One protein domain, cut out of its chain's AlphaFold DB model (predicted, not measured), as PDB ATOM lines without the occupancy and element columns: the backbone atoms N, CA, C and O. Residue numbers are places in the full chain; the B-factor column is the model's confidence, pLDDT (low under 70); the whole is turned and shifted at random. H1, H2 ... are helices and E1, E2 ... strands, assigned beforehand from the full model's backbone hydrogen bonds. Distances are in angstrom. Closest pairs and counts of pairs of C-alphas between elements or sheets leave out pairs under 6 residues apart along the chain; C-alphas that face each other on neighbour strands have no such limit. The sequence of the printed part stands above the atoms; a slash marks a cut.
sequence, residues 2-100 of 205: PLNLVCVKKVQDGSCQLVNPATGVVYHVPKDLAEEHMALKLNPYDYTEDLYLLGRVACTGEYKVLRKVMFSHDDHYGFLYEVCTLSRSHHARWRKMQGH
ATOM      1  N   PRO A   2     161.468 251.803 162.814       51.31
ATOM      2  CA  PRO A   2     161.409 251.714 164.269       51.31
ATOM      3  C   PRO A   2     159.951 251.609 164.740       51.31
ATOM      4  O   PRO A   2     159.034 252.121 164.097       51.31
ATOM      5  N   LEU A   3     159.737 250.875 165.830       59.88
ATOM      6  CA  LEU A   3     158.424 250.692 166.443       59.88
ATOM      7  C   LEU A   3     157.873 252.051 166.899       59.88
ATOM      8  O   LEU A   3     158.459 252.716 167.743       59.88
ATOM      9  N   ASN A   4     156.723 252.446 166.351       74.31
ATOM     10  CA  ASN A   4     156.054 253.722 166.642       74.31
ATOM     11  C   ASN A   4     155.220 253.675 167.932       74.31
ATOM     12  O   ASN A   4     154.173 254.309 167.988       74.31
ATOM     13  N   LEU A   5     155.584 252.855 168.916       83.69
ATOM     14  CA  LEU A   5     154.764 252.616 170.102       83.69
ATOM     15  C   LEU A   5     155.621 252.690 171.361       83.69
ATOM     16  O   LEU A   5     156.708 252.119 171.414       83.69
ATOM     17  N   VAL A   6     155.103 253.374 172.377       83.69
ATOM     18  CA  VAL A   6     155.751 253.557 173.679       83.69
ATOM     19  C   VAL A   6     154.854 252.981 174.766       83.69
ATOM     20  O   VAL A   6     153.640 253.183 174.737       83.69
ATOM     21  N   CYS A   7     155.445 252.259 175.722       83.06
ATOM     22  CA  CYS A   7     154.735 251.758 176.897       83.06
ATOM     23  C   CYS A   7     154.634 252.852 177.958       83.06
ATOM     24  O   CYS A   7     155.646 253.392 178.401       83.06
ATOM     25  N   VAL A   8     153.408 253.163 178.365       83.56
ATOM     26  CA  VAL A   8     153.082 254.108 179.429       83.56
ATOM     27  C   VAL A   8     152.482 253.314 180.580       83.56
ATOM     28  O   VAL A   8     151.387 252.764 180.450       83.56
ATOM     29  N   LYS A   9     153.197 253.257 181.706       79.38
ATOM     30  CA  LYS A   9     152.712 252.642 182.944       79.38
ATOM     31  C   LYS A   9     152.010 253.697 183.797       79.38
ATOM     32  O   LYS A   9     152.569 254.760 184.066       79.38
ATOM     33  N   LYS A  10     150.780 253.417 184.219       77.00
ATOM     34  CA  LYS A  10     150.028 254.264 185.145       77.00
ATOM     35  C   LYS A  10     150.466 253.978 186.572       77.00
ATOM     36  O   LYS A  10     150.476 252.834 187.013       77.00
ATOM     37  N   VAL A  11     150.783 255.040 187.306       72.81
ATOM     38  CA  VAL A  11     151.275 254.953 188.692       72.81
ATOM     39  C   VAL A  11     150.208 254.421 189.654       72.81
ATOM     40  O   VAL A  11     150.537 253.730 190.606       72.81
ATOM     41  N   GLN A  12     148.931 254.724 189.408       71.81
ATOM     42  CA  GLN A  12     147.839 254.414 190.342       71.81
ATOM     43  C   GLN A  12     147.497 252.924 190.425       71.81
ATOM     44  O   GLN A  12     147.164 252.440 191.499       71.81
ATOM     45  N   ASP A  13     147.528 252.217 189.298       70.94
ATOM     46  CA  ASP A  13     147.021 250.845 189.195       70.94
ATOM     47  C   ASP A  13     147.994 249.893 188.489       70.94
ATOM     48  O   ASP A  13     147.599 248.797 188.090       70.94
ATOM     49  N   GLY A  14     149.232 250.345 188.260       69.31
ATOM     50  CA  GLY A  14     150.290 249.592 187.588       69.31
ATOM     51  C   GLY A  14     150.005 249.255 186.124       69.31
ATOM     52  O   GLY A  14     150.804 248.561 185.499       69.31
ATOM     53  N   SER A  15     148.887 249.724 185.559       73.75
ATOM     54  CA  SER A  15     148.455 249.298 184.234       73.75
ATOM     55  C   SER A  15     149.316 249.894 183.133       73.75
ATOM     56  O   SER A  15     149.708 251.060 183.181       73.75
ATOM     57  N   CYS A  16     149.581 249.091 182.108       79.06
ATOM     58  CA  CYS A  16     150.357 249.507 180.950       79.06
ATOM     59  C   CYS A  16     149.434 249.799 179.765       79.06
ATOM     60  O   CYS A  16     148.498 249.056 179.470       79.06
ATOM     61  N   GLN A  17     149.713 250.889 179.062       84.06
ATOM     62  CA  GLN A  17     149.092 251.218 177.786       84.06
ATOM     63  C   GLN A  17     150.183 251.447 176.755       84.06
ATOM     64  O   GLN A  17     151.212 252.047 177.054       84.06
ATOM     65  N   LEU A  18     149.956 250.979 175.533       86.44
ATOM     66  CA  LEU A  18     150.871 251.233 174.430       86.44
ATOM     67  C   LEU A  18     150.305 252.349 173.571       86.44
ATOM     68  O   LEU A  18     149.186 252.251 173.076       86.44
ATOM     69  N   VAL A  19     151.067 253.424 173.418       88.12
ATOM     70  CA  VAL A  19     150.616 254.638 172.735       88.12
ATOM     71  C   VAL A  19     151.471 254.869 171.508       88.12
ATOM     72  O   VAL A  19     152.696 254.785 171.582       88.12
ATOM     73  N   ASN A  20     150.830 255.192 170.388       88.19
ATOM     74  CA  ASN A  20     151.516 255.736 169.230       88.19
ATOM     75  C   ASN A  20     151.659 257.250 169.406       88.19
ATOM     76  O   ASN A  20     150.657 257.954 169.274       88.19
ATOM     77  N   PRO A  21     152.860 257.781 169.696       86.69
ATOM     78  CA  PRO A  21     153.019 259.205 169.968       86.69
ATOM     79  C   PRO A  21     152.767 260.074 168.730       86.69
ATOM     80  O   PRO A  21     152.405 261.235 168.874       86.69
ATOM     81  N   ALA A  22     152.919 259.527 167.518       88.25
ATOM     82  CA  ALA A  22     152.691 260.269 166.282       88.25
ATOM     83  C   ALA A  22     151.200 260.372 165.917       88.25
ATOM     84  O   ALA A  22     150.793 261.344 165.290       88.25
ATOM     85  N   THR A  23     150.385 259.377 166.284       86.94
ATOM     86  CA  THR A  23     148.959 259.324 165.901       86.94
ATOM     87  C   THR A  23     147.992 259.463 167.074       86.94
ATOM     88  O   THR A  23     146.792 259.597 166.857       86.94
ATOM     89  N   GLY A  24     148.480 259.383 168.313       86.00
ATOM     90  CA  GLY A  24     147.662 259.370 169.526       86.00
ATOM     91  C   GLY A  24     146.861 258.081 169.737       86.00
ATOM     92  O   GLY A  24     146.089 257.993 170.689       86.00
ATOM     93  N   VAL A  25     147.014 257.067 168.875       86.81
ATOM     94  CA  VAL A  25     146.299 255.791 169.024       86.81
ATOM     95  C   VAL A  25     146.796 255.061 170.268       86.81
ATOM     96  O   VAL A  25     147.999 254.872 170.446       86.81
ATOM     97  N   VAL A  26     145.855 254.608 171.094       87.62
ATOM     98  CA  VAL A  26     146.123 253.849 172.318       87.62
ATOM     99  C   VAL A  26     145.706 252.394 172.125       87.62
ATOM    100  O   VAL A  26     144.622 252.105 171.619       87.62
ATOM    101  N   TYR A  27     146.573 251.487 172.555       87.69
ATOM    102  CA  TYR A  27     146.341 250.053 172.631       87.69
ATOM    103  C   TYR A  27     146.273 249.640 174.098       87.69
ATOM    104  O   TYR A  27     147.127 250.011 174.913       87.69
ATOM    105  N   HIS A  28     145.249 248.861 174.428       83.81
ATOM    106  CA  HIS A  28     145.058 248.343 175.773       83.81
ATOM    107  C   HIS A  28     145.862 247.057 175.954       83.81
ATOM    108  O   HIS A  28     145.743 246.130 175.154       83.81
ATOM    109  N   VAL A  29     146.669 247.008 177.014       85.19
ATOM    110  CA  VAL A  29     147.347 245.786 177.452       85.19
ATOM    111  C   VAL A  29     146.488 245.153 178.553       85.19
ATOM    112  O   VAL A  29     146.144 245.854 179.510       85.19
ATOM    113  N   PRO A  30     146.091 243.874 178.437       85.81
ATOM    114  CA  PRO A  30     145.250 243.237 179.447       85.81
ATOM    115  C   PRO A  30     145.991 243.115 180.780       85.81
ATOM    116  O   PRO A  30     147.202 242.876 180.796       85.81
ATOM    117  N   LYS A  31     145.269 243.268 181.894       81.12
ATOM    118  CA  LYS A  31     145.853 243.146 183.238       81.12
ATOM    119  C   LYS A  31     146.003 241.687 183.658       81.12
ATOM    120  O   LYS A  31     147.060 241.306 184.152       81.12
ATOM    121  N   ASP A  32     144.963 240.899 183.409       83.62
ATOM    122  CA  ASP A  32     144.862 239.507 183.843       83.62
ATOM    123  C   ASP A  32     145.929 238.619 183.199       83.62
ATOM    124  O   ASP A  32     146.515 238.978 182.176       83.62
ATOM    125  N   LEU A  33     146.198 237.462 183.803       86.19
ATOM    126  CA  LEU A  33     147.071 236.438 183.225       86.19
ATOM    127  C   LEU A  33     146.379 235.718 182.060       86.19
ATOM    128  O   LEU A  33     145.171 235.846 181.857       86.19
ATOM    129  N   ALA A  34     147.140 234.940 181.292       89.38
ATOM    130  CA  ALA A  34     146.552 233.989 180.357       89.38
ATOM    131  C   ALA A  34     145.622 233.022 181.113       89.38
ATOM    132  O   ALA A  34     145.914 232.638 182.251       89.38
ATOM    133  N   GLU A  35     144.508 232.618 180.498       89.88
ATOM    134  CA  GLU A  35     143.508 231.741 181.132       89.88
ATOM    135  C   GLU A  35     144.142 230.449 181.667       89.88
ATOM    136  O   GLU A  35     143.851 230.020 182.786       89.88
ATOM    137  N   GLU A  36     145.094 229.884 180.921       88.06
ATOM    138  CA  GLU A  36     145.827 228.681 181.307       88.06
ATOM    139  C   GLU A  36     146.704 228.893 182.546       88.06
ATOM    140  O   GLU A  36     146.949 227.947 183.289       88.06
ATOM    141  N   HIS A  37     147.188 230.114 182.778       85.25
ATOM    142  CA  HIS A  37     147.988 230.464 183.952       85.25
ATOM    143  C   HIS A  37     147.123 230.849 185.152       85.25
ATOM    144  O   HIS A  37     147.467 230.492 186.278       85.25
ATOM    145  N   MET A  38     145.971 231.491 184.935       84.00
ATOM    146  CA  MET A  38     144.982 231.723 185.997       84.00
ATOM    147  C   MET A  38     144.480 230.402 186.592       84.00
ATOM    148  O   MET A  38     144.330 230.285 187.808       84.00
ATOM    149  N   ALA A  39     144.286 229.379 185.753       84.88
ATOM    150  CA  ALA A  39     143.877 228.044 186.187       84.88
ATOM    151  C   ALA A  39     144.882 227.375 187.146       84.88
ATOM    152  O   ALA A  39     144.486 226.530 187.950       84.88
ATOM    153  N   LEU A  40     146.160 227.774 187.109       79.19
ATOM    154  CA  LEU A  40     147.199 227.255 188.002       79.19
ATOM    155  C   LEU A  40     147.129 227.853 189.417       79.19
ATOM    156  O   LEU A  40     147.888 227.421 190.278       79.19
ATOM    157  N   LYS A  41     146.238 228.828 189.672       76.50
ATOM    158  CA  LYS A  41     146.076 229.515 190.972       76.50
ATOM    159  C   LYS A  41     147.393 230.055 191.548       76.50
ATOM    160  O   LYS A  41     147.563 230.151 192.760       76.50
ATOM    161  N   LEU A  42     148.327 230.398 190.666       73.50
ATOM    162  CA  LEU A  42     149.614 230.962 191.041       73.50
ATOM    163  C   LEU A  42     149.405 232.398 191.505       73.50
ATOM    164  O   LEU A  42     148.613 233.127 190.908       73.50
ATOM    165  N   ASN A  43     150.130 232.811 192.543       70.81
ATOM    166  CA  ASN A  43     150.115 234.201 192.967       70.81
ATOM    167  C   ASN A  43     151.173 234.961 192.150       70.81
ATOM    168  O   ASN A  43     152.370 234.699 192.341       70.81
ATOM    169  N   PRO A  44     150.779 235.829 191.197       70.06
ATOM    170  CA  PRO A  44     151.742 236.638 190.474       70.06
ATOM    171  C   PRO A  44     152.432 237.565 191.467       70.06
ATOM    172  O   PRO A  44     151.797 238.241 192.275       70.06
ATOM    173  N   TYR A  45     153.754 237.576 191.415       64.69
ATOM    174  CA  TYR A  45     154.537 238.483 192.227       64.69
ATOM    175  C   TYR A  45     154.547 239.843 191.521       64.69
ATOM    176  O   TYR A  45     154.910 239.920 190.348       64.69
ATOM    177  N   ASP A  46     154.203 240.923 192.229       56.50
ATOM    178  CA  ASP A  46     154.116 242.298 191.682       56.50
ATOM    179  C   ASP A  46     155.491 242.880 191.270       56.50
ATOM    180  O   ASP A  46     155.628 244.017 190.829       56.50
ATOM    181  N   TYR A  47     156.538 242.063 191.401       49.56
ATOM    182  CA  TYR A  47     157.908 242.316 190.971       49.56
ATOM    183  C   TYR A  47     158.160 241.708 189.585       49.56
ATOM    184  O   TYR A  47     159.205 241.108 189.322       49.56
ATOM    185  N   THR A  48     157.188 241.812 188.677       52.56
ATOM    186  CA  THR A  48     157.505 241.647 187.262       52.56
ATOM    187  C   THR A  48     158.426 242.800 186.903       52.56
ATOM    188  O   THR A  48     157.993 243.950 186.926       52.56
ATOM    189  N   GLU A  49     159.697 242.531 186.585       55.00
ATOM    190  CA  GLU A  49     160.445 243.510 185.803       55.00
ATOM    191  C   GLU A  49     159.571 243.814 184.585       55.00
ATOM    192  O   GLU A  49     159.303 242.914 183.787       55.00
ATOM    193  N   ASP A  50     159.036 245.040 184.518       62.66
ATOM    194  CA  ASP A  50     157.976 245.481 183.597       62.66
ATOM    195  C   ASP A  50     158.472 245.569 182.143       62.66
ATOM    196  O   ASP A  50     158.178 246.505 181.393       62.66
ATOM    197  N   LEU A  51     159.311 244.627 181.731       75.69
ATOM    198  CA  LEU A  51     159.805 244.530 180.388       75.69
ATOM    199  C   LEU A  51     158.736 243.879 179.520       75.69
ATOM    200  O   LEU A  51     158.660 242.657 179.371       75.69
ATOM    201  N   TYR A  52     157.938 244.751 178.920       85.12
ATOM    202  CA  TYR A  52     157.085 244.427 177.795       85.12
ATOM    203  C   TYR A  52     157.908 244.515 176.516       85.12
ATOM    204  O   TYR A  52     158.327 245.599 176.102       85.12
ATOM    205  N   LEU A  53     158.140 243.367 175.886       88.19
ATOM    206  CA  LEU A  53     158.808 243.310 174.595       88.19
ATOM    207  C   LEU A  53     157.766 243.411 173.495       88.19
ATOM    208  O   LEU A  53     156.951 242.514 173.300       88.19
ATOM    209  N   LEU A  54     157.784 244.538 172.798       90.12
ATOM    210  CA  LEU A  54     156.849 244.837 171.732       90.12
ATOM    211  C   LEU A  54     157.493 244.584 170.375       90.12
ATOM    212  O   LEU A  54     158.561 245.114 170.080       90.12
ATOM    213  N   GLY A  55     156.793 243.847 169.522       90.81
ATOM    214  CA  GLY A  55     157.188 243.631 168.144       90.81
ATOM    215  C   GLY A  55     156.030 243.763 167.179       90.81
ATOM    216  O   GLY A  55     154.861 243.738 167.563       90.81
ATOM    217  N   ARG A  56     156.375 243.914 165.904       91.19
ATOM    218  CA  ARG A  56     155.421 243.913 164.802       91.19
ATOM    219  C   ARG A  56     155.690 242.690 163.939       91.19
ATOM    220  O   ARG A  56     156.824 242.495 163.512       91.19
ATOM    221  N   VAL A  57     154.663 241.885 163.701       92.00
ATOM    222  CA  VAL A  57     154.729 240.725 162.810       92.00
ATOM    223  C   VAL A  57     154.925 241.224 161.380       92.00
ATOM    224  O   VAL A  57     154.193 242.105 160.930       92.00
ATOM    225  N   ALA A  58     155.922 240.694 160.671       85.44
ATOM    226  CA  ALA A  58     156.309 241.204 159.359       85.44
ATOM    227  C   ALA A  58     155.219 240.990 158.292       85.44
ATOM    228  O   ALA A  58     154.948 241.899 157.511       85.44
ATOM    229  N   CYS A  59     154.571 239.821 158.283       86.94
ATOM    230  CA  CYS A  59     153.585 239.457 157.263       86.94
ATOM    231  C   CYS A  59     152.198 240.085 157.492       86.94
ATOM    232  O   CYS A  59     151.596 240.592 156.549       86.94
ATOM    233  N   THR A  60     151.690 240.085 158.732       90.19
ATOM    234  CA  THR A  60     150.349 240.598 159.063       90.19
ATOM    235  C   THR A  60     150.368 242.067 159.471       90.19
ATOM    236  O   THR A  60     149.347 242.750 159.423       90.19
ATOM    237  N   GLY A  61     151.524 242.577 159.900       88.69
ATOM    238  CA  GLY A  61     151.652 243.915 160.460       88.69
ATOM    239  C   GLY A  61     151.053 244.067 161.860       88.69
ATOM    240  O   GLY A  61     151.055 245.194 162.364       88.69
ATOM    241  N   GLU A  62     150.563 242.987 162.475       90.94
ATOM    242  CA  GLU A  62     150.010 242.984 163.829       90.94
ATOM    243  C   GLU A  62     151.084 243.292 164.869       90.94
ATOM    244  O   GLU A  62     152.243 242.898 164.738       90.94
ATOM    245  N   TYR A  63     150.685 243.977 165.937       91.12
ATOM    246  CA  TYR A  63     151.557 244.211 167.077       91.12
ATOM    247  C   TYR A  63     151.363 243.113 168.112       91.12
ATOM    248  O   TYR A  63     150.234 242.821 168.509       91.12
ATOM    249  N   LYS A  64     152.469 242.542 168.583       92.94
ATOM    250  CA  LYS A  64     152.474 241.547 169.650       92.94
ATOM    251  C   LYS A  64     153.365 241.991 170.791       92.94
ATOM    252  O   LYS A  64     154.428 242.569 170.573       92.94
ATOM    253  N   VAL A  65     152.908 241.722 172.003       91.25
ATOM    254  CA  VAL A  65     153.614 242.033 173.240       91.25
ATOM    255  C   VAL A  65     153.927 240.746 173.960       91.25
ATOM    256  O   VAL A  65     153.058 239.894 174.109       91.25
ATOM    257  N   LEU A  66     155.163 240.637 174.417       91.75
ATOM    258  CA  LEU A  66     155.653 239.558 175.248       91.75
ATOM    259  C   LEU A  66     155.863 240.079 176.664       91.75
ATOM    260  O   LEU A  66     156.378 241.187 176.846       91.75
ATOM    261  N   ARG A  67     155.522 239.261 177.660       88.56
ATOM    262  CA  ARG A  67     155.882 239.512 179.058       88.56
ATOM    263  C   ARG A  67     156.375 238.247 179.745       88.56
ATOM    264  O   ARG A  67     155.981 237.135 179.387       88.56
ATOM    265  N   LYS A  68     157.199 238.454 180.767       86.81
ATOM    266  CA  LYS A  68     157.598 237.439 181.738       86.81
ATOM    267  C   LYS A  68     156.893 237.734 183.050       86.81
ATOM    268  O   LYS A  68     156.997 238.838 183.578       86.81
ATOM    269  N   VAL A  69     156.180 236.744 183.562       82.94
ATOM    270  CA  VAL A  69     155.455 236.826 184.827       82.94
ATOM    271  C   VAL A  69     156.199 235.979 185.846       82.94
ATOM    272  O   VAL A  69     156.394 234.783 185.633       82.94
ATOM    273  N   MET A  70     156.633 236.598 186.940       80.56
ATOM    274  CA  MET A  70     157.172 235.871 188.083       80.56
ATOM    275  C   MET A  70     156.020 235.433 188.977       80.56
ATOM    276  O   MET A  70     155.098 236.205 189.234       80.56
ATOM    277  N   PHE A  71     156.076 234.203 189.461       79.50
ATOM    278  CA  PHE A  71     155.095 233.688 190.402       79.50
ATOM    279  C   PHE A  71     155.780 232.994 191.566       79.50
ATOM    280  O   PHE A  71     156.904 232.505 191.436       79.50
ATOM    281  N   SER A  72     155.070 232.927 192.686       76.88
ATOM    282  CA  SER A  72     155.434 232.097 193.830       76.88
ATOM    283  C   SER A  72     154.335 231.073 194.098       76.88
ATOM    284  O   SER A  72     153.152 231.423 194.091       76.88
ATOM    285  N   HIS A  73     154.721 229.831 194.365       74.06
ATOM    286  CA  HIS A  73     153.827 228.769 194.817       74.06
ATOM    287  C   HIS A  73     154.578 227.878 195.808       74.06
ATOM    288  O   HIS A  73     155.649 227.384 195.470       74.06
ATOM    289  N   ASP A  74     154.037 227.685 197.013       77.81
ATOM    290  CA  ASP A  74     154.654 226.888 198.088       77.81
ATOM    291  C   ASP A  74     156.153 227.192 198.292       77.81
ATOM    292  O   ASP A  74     156.991 226.298 198.213       77.81
ATOM    293  N   ASP A  75     156.505 228.472 198.465       73.00
ATOM    294  CA  ASP A  75     157.887 228.975 198.608       73.00
ATOM    295  C   ASP A  75     158.834 228.721 197.414       73.00
ATOM    296  O   ASP A  75     160.026 229.030 197.479       73.00
ATOM    297  N   HIS A  76     158.314 228.235 196.284       71.50
ATOM    298  CA  HIS A  76     159.059 228.104 195.036       71.50
ATOM    299  C   HIS A  76     158.733 229.255 194.089       71.50
ATOM    300  O   HIS A  76     157.567 229.553 193.820       71.50
ATOM    301  N   TYR A  77     159.779 229.875 193.545       76.31
ATOM    302  CA  TYR A  77     159.657 230.910 192.526       76.31
ATOM    303  C   TYR A  77     159.794 230.304 191.135       76.31
ATOM    304  O   TYR A  77     160.667 229.471 190.886       76.31
ATOM    305  N   GLY A  78     158.950 230.757 190.217       79.62
ATOM    306  CA  GLY A  78     158.998 230.351 188.824       79.62
ATOM    307  C   GLY A  78     158.663 231.493 187.880       79.62
ATOM    308  O   GLY A  78     158.292 232.596 188.291       79.62
ATOM    309  N   PHE A  79     158.799 231.210 186.586       83.31
ATOM    310  CA  PHE A  79     158.494 232.158 185.527       83.31
ATOM    311  C   PHE A  79     157.526 231.566 184.517       83.31
ATOM    312  O   PHE A  79     157.656 230.413 184.104       83.31
ATOM    313  N   LEU A  80     156.585 232.395 184.096       86.06
ATOM    314  CA  LEU A  80     155.684 232.141 182.988       86.06
ATOM    315  C   LEU A  80     155.946 233.165 181.894       86.06
ATOM    316  O   LEU A  80     156.351 234.297 182.162       86.06
ATOM    317  N   TYR A  81     155.690 232.760 180.659       88.88
ATOM    318  CA  TYR A  81     155.863 233.603 179.488       88.88
ATOM    319  C   TYR A  81     154.534 233.701 178.771       88.88
ATOM    320  O   TYR A  81     153.823 232.706 178.617       88.88
ATOM    321  N   GLU A  82     154.184 234.908 178.360       92.44
ATOM    322  CA  GLU A  82     152.906 235.167 177.722       92.44
ATOM    323  C   GLU A  82     153.070 236.112 176.546       92.44
ATOM    324  O   GLU A  82     153.879 237.043 176.577       92.44
ATOM    325  N   VAL A  83     152.247 235.879 175.530       94.12
ATOM    326  CA  VAL A  83     152.150 236.707 174.333       94.12
ATOM    327  C   VAL A  83     150.732 237.236 174.194       94.12
ATOM    328  O   VAL A  83     149.753 236.528 174.421       94.12
ATOM    329  N   CYS A  84     150.608 238.502 173.819       92.81
ATOM    330  CA  CYS A  84     149.336 239.143 173.536       92.81
ATOM    331  C   CYS A  84     149.403 239.809 172.167       92.81
ATOM    332  O   CYS A  84     150.317 240.584 171.891       92.81
ATOM    333  N   THR A  85     148.422 239.532 171.310       93.44
ATOM    334  CA  THR A  85     148.211 240.332 170.098       93.44
ATOM    335  C   THR A  85     147.420 241.575 170.477       93.44
ATOM    336  O   THR A  85     146.309 241.475 171.000       93.44
ATOM    337  N   LEU A  86     147.999 242.750 170.239       89.00
ATOM    338  CA  LEU A  86     147.358 244.009 170.579       89.00
ATOM    339  C   LEU A  86     146.179 244.268 169.658       89.00
ATOM    340  O   LEU A  86     146.291 244.252 168.433       89.00
ATOM    341  N   SER A  87     145.060 244.607 170.281       82.88
ATOM    342  CA  SER A  87     143.874 245.093 169.601       82.88
ATOM    343  C   SER A  87     143.606 246.533 170.015       82.88
ATOM    344  O   SER A  87     143.971 246.973 171.104       82.88
ATOM    345  N   ARG A  88     142.930 247.277 169.136       76.38
ATOM    346  CA  ARG A  88     142.329 248.570 169.500       76.38
ATOM    347  C   ARG A  88     141.088 248.394 170.382       76.38
ATOM    348  O   ARG A  88     140.620 249.361 170.966       76.38
ATOM    349  N   SER A  89     140.549 247.177 170.449       75.25
ATOM    350  CA  SER A  89     139.450 246.807 171.339       75.25
ATOM    351  C   SER A  89     139.969 246.253 172.668       75.25
ATOM    352  O   SER A  89     141.130 245.864 172.786       75.25
ATOM    353  N   HIS A  90     139.079 246.130 173.651       74.62
ATOM    354  CA  HIS A  90     139.371 245.503 174.944       74.62
ATOM    355  C   HIS A  90     139.386 243.964 174.904       74.62
ATOM    356  O   HIS A  90     139.436 243.331 175.950       74.62
ATOM    357  N   HIS A  91     139.342 243.350 173.717       81.38
ATOM    358  CA  HIS A  91     139.335 241.890 173.554       81.38
ATOM    359  C   HIS A  91     140.733 241.276 173.421       81.38
ATOM    360  O   HIS A  91     140.861 240.078 173.169       81.38
ATOM    361  N   ALA A  92     141.787 242.086 173.544       87.00
ATOM    362  CA  ALA A  92     143.138 241.563 173.644       87.00
ATOM    363  C   ALA A  92     143.221 240.625 174.859       87.00
ATOM    364  O   ALA A  92     142.697 240.931 175.927       87.00
ATOM    365  N   ARG A  93     143.867 239.473 174.688       91.00
ATOM    366  CA  ARG A  93     144.068 238.493 175.757       91.00
ATOM    367  C   ARG A  93     145.478 237.946 175.709       91.00
ATOM    368  O   ARG A  93     146.072 237.854 174.630       91.00
ATOM    369  N   TRP A  94     145.999 237.616 176.879       92.50
ATOM    370  CA  TRP A  94     147.253 236.894 176.990       92.50
ATOM    371  C   TRP A  94     147.038 235.438 176.619       92.50
ATOM    372  O   TRP A  94     146.008 234.845 176.938       92.50
ATOM    373  N   ARG A  95     148.024 234.878 175.932       93.50
ATOM    374  CA  ARG A  95     148.141 233.454 175.663       93.50
ATOM    375  C   ARG A  95     149.422 232.953 176.291       93.50
ATOM    376  O   ARG A  95     150.458 233.620 176.206       93.50
ATOM    377  N   LYS A  96     149.353 231.768 176.889       91.56
ATOM    378  CA  LYS A  96     150.532 231.066 177.378       91.56
ATOM    379  C   LYS A  96     151.513 230.810 176.235       91.56
ATOM    380  O   LYS A  96     151.150 230.243 175.208       91.56
ATOM    381  N   MET A  97     152.773 231.167 176.452       91.12
ATOM    382  CA  MET A  97     153.886 230.692 175.640       91.12
ATOM    383  C   MET A  97     154.441 229.410 176.254       91.12
ATOM    384  O   MET A  97     154.514 229.261 177.478       91.12
ATOM    385  N   GLN A  98     154.883 228.483 175.409       86.31
ATOM    386  CA  GLN A  98     155.726 227.395 175.887       86.31
ATOM    387  C   GLN A  98     157.020 227.991 176.461       86.31
ATOM    388  O   GLN A  98     157.571 228.930 175.893       86.31
ATOM    389  N   GLY A  99     157.495 227.487 177.601       80.94
ATOM    390  CA  GLY A  99     158.786 227.909 178.147       80.94
ATOM    391  C   GLY A  99     159.933 227.433 177.256       80.94
ATOM    392  O   GLY A  99     159.871 226.334 176.706       80.94
ATOM    393  N   HIS A 100     160.976 228.249 177.121       83.38
ATOM    394  CA  HIS A 100     162.226 227.797 176.514       83.38
ATOM    395  C   HIS A 100     162.927 226.789 177.451       83.38
ATOM    396  O   HIS A 100     162.849 226.971 178.669       83.38
TER     397      HIS A 100
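This is residues 2 to 100 of the 205 residues of an uncharacterized protein of Arundo donax (UniProt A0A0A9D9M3). A long, twisted hairpin of E5 and E6 makes the backbone of a four-stranded sheet, with the shorter E4 along one edge and the three-residue E7 along the other. A small second sheet, E1 to E3, forms a separate patch, and the one-turn helix H1 is near E7. The 99 printed residues hold E1, E2, E3, H1, E4, E5, E6 and E7 in that order; the class is mostly strand, with 43 residues, under half, in named elements. Both sheets are antiparallel, ordered E1 E2 E3 and E4 E5 E6 E7, each a meander, every strand the antiparallel neighbour of the one before. The whole is compact, radius of gyration of the C-alphas 14.1 A, spanning 46 by 34 by 23 A.

E1, residues 6 to 9, begins at C-alpha 6 (155.751, 253.557, 173.679). E2 is residues 16 to 19, E3 26 to 28, H1 35 to 38 and E4 53 to 56. E5, residues 63 to 73, measures 31.8 A, and E6, 76 to 85, 29.8 A. E7, 94 to 96, ends at C-alpha 96 (150.532, 231.066, 177.378).

E1 and E2 pair through N 8 and O 17, 2.8 A, and E2 and E3 through N 27 and O 18, 2.8 A. E4 and E5 have N 55 and O 64 at 2.9 A, E5 and E6 N 69 and O 80 at 2.8 A, and E6 and E7 N 95 and O 83 at 2.8 A. H1 only grazes the larger sheet with residues 35 to 37; the closest C-alphas of H1 and E7, Glu 36 and Lys 96, are 6.6 A apart. H1 is too short for an O i to N i+4 pair; its one O i to N i+3 pair is within range. E2 and E5 are apart.

The C-alphas farthest apart, Ala 22 and Asp 74, are 46.1 A apart. The printed part has no cut. The link H1 to E4 is long; its residues 43 to 44 pair antiparallel with 71 to 72 of E5. pLDDT is under 70 at residues 2 to 3, 14 and 45 to 50.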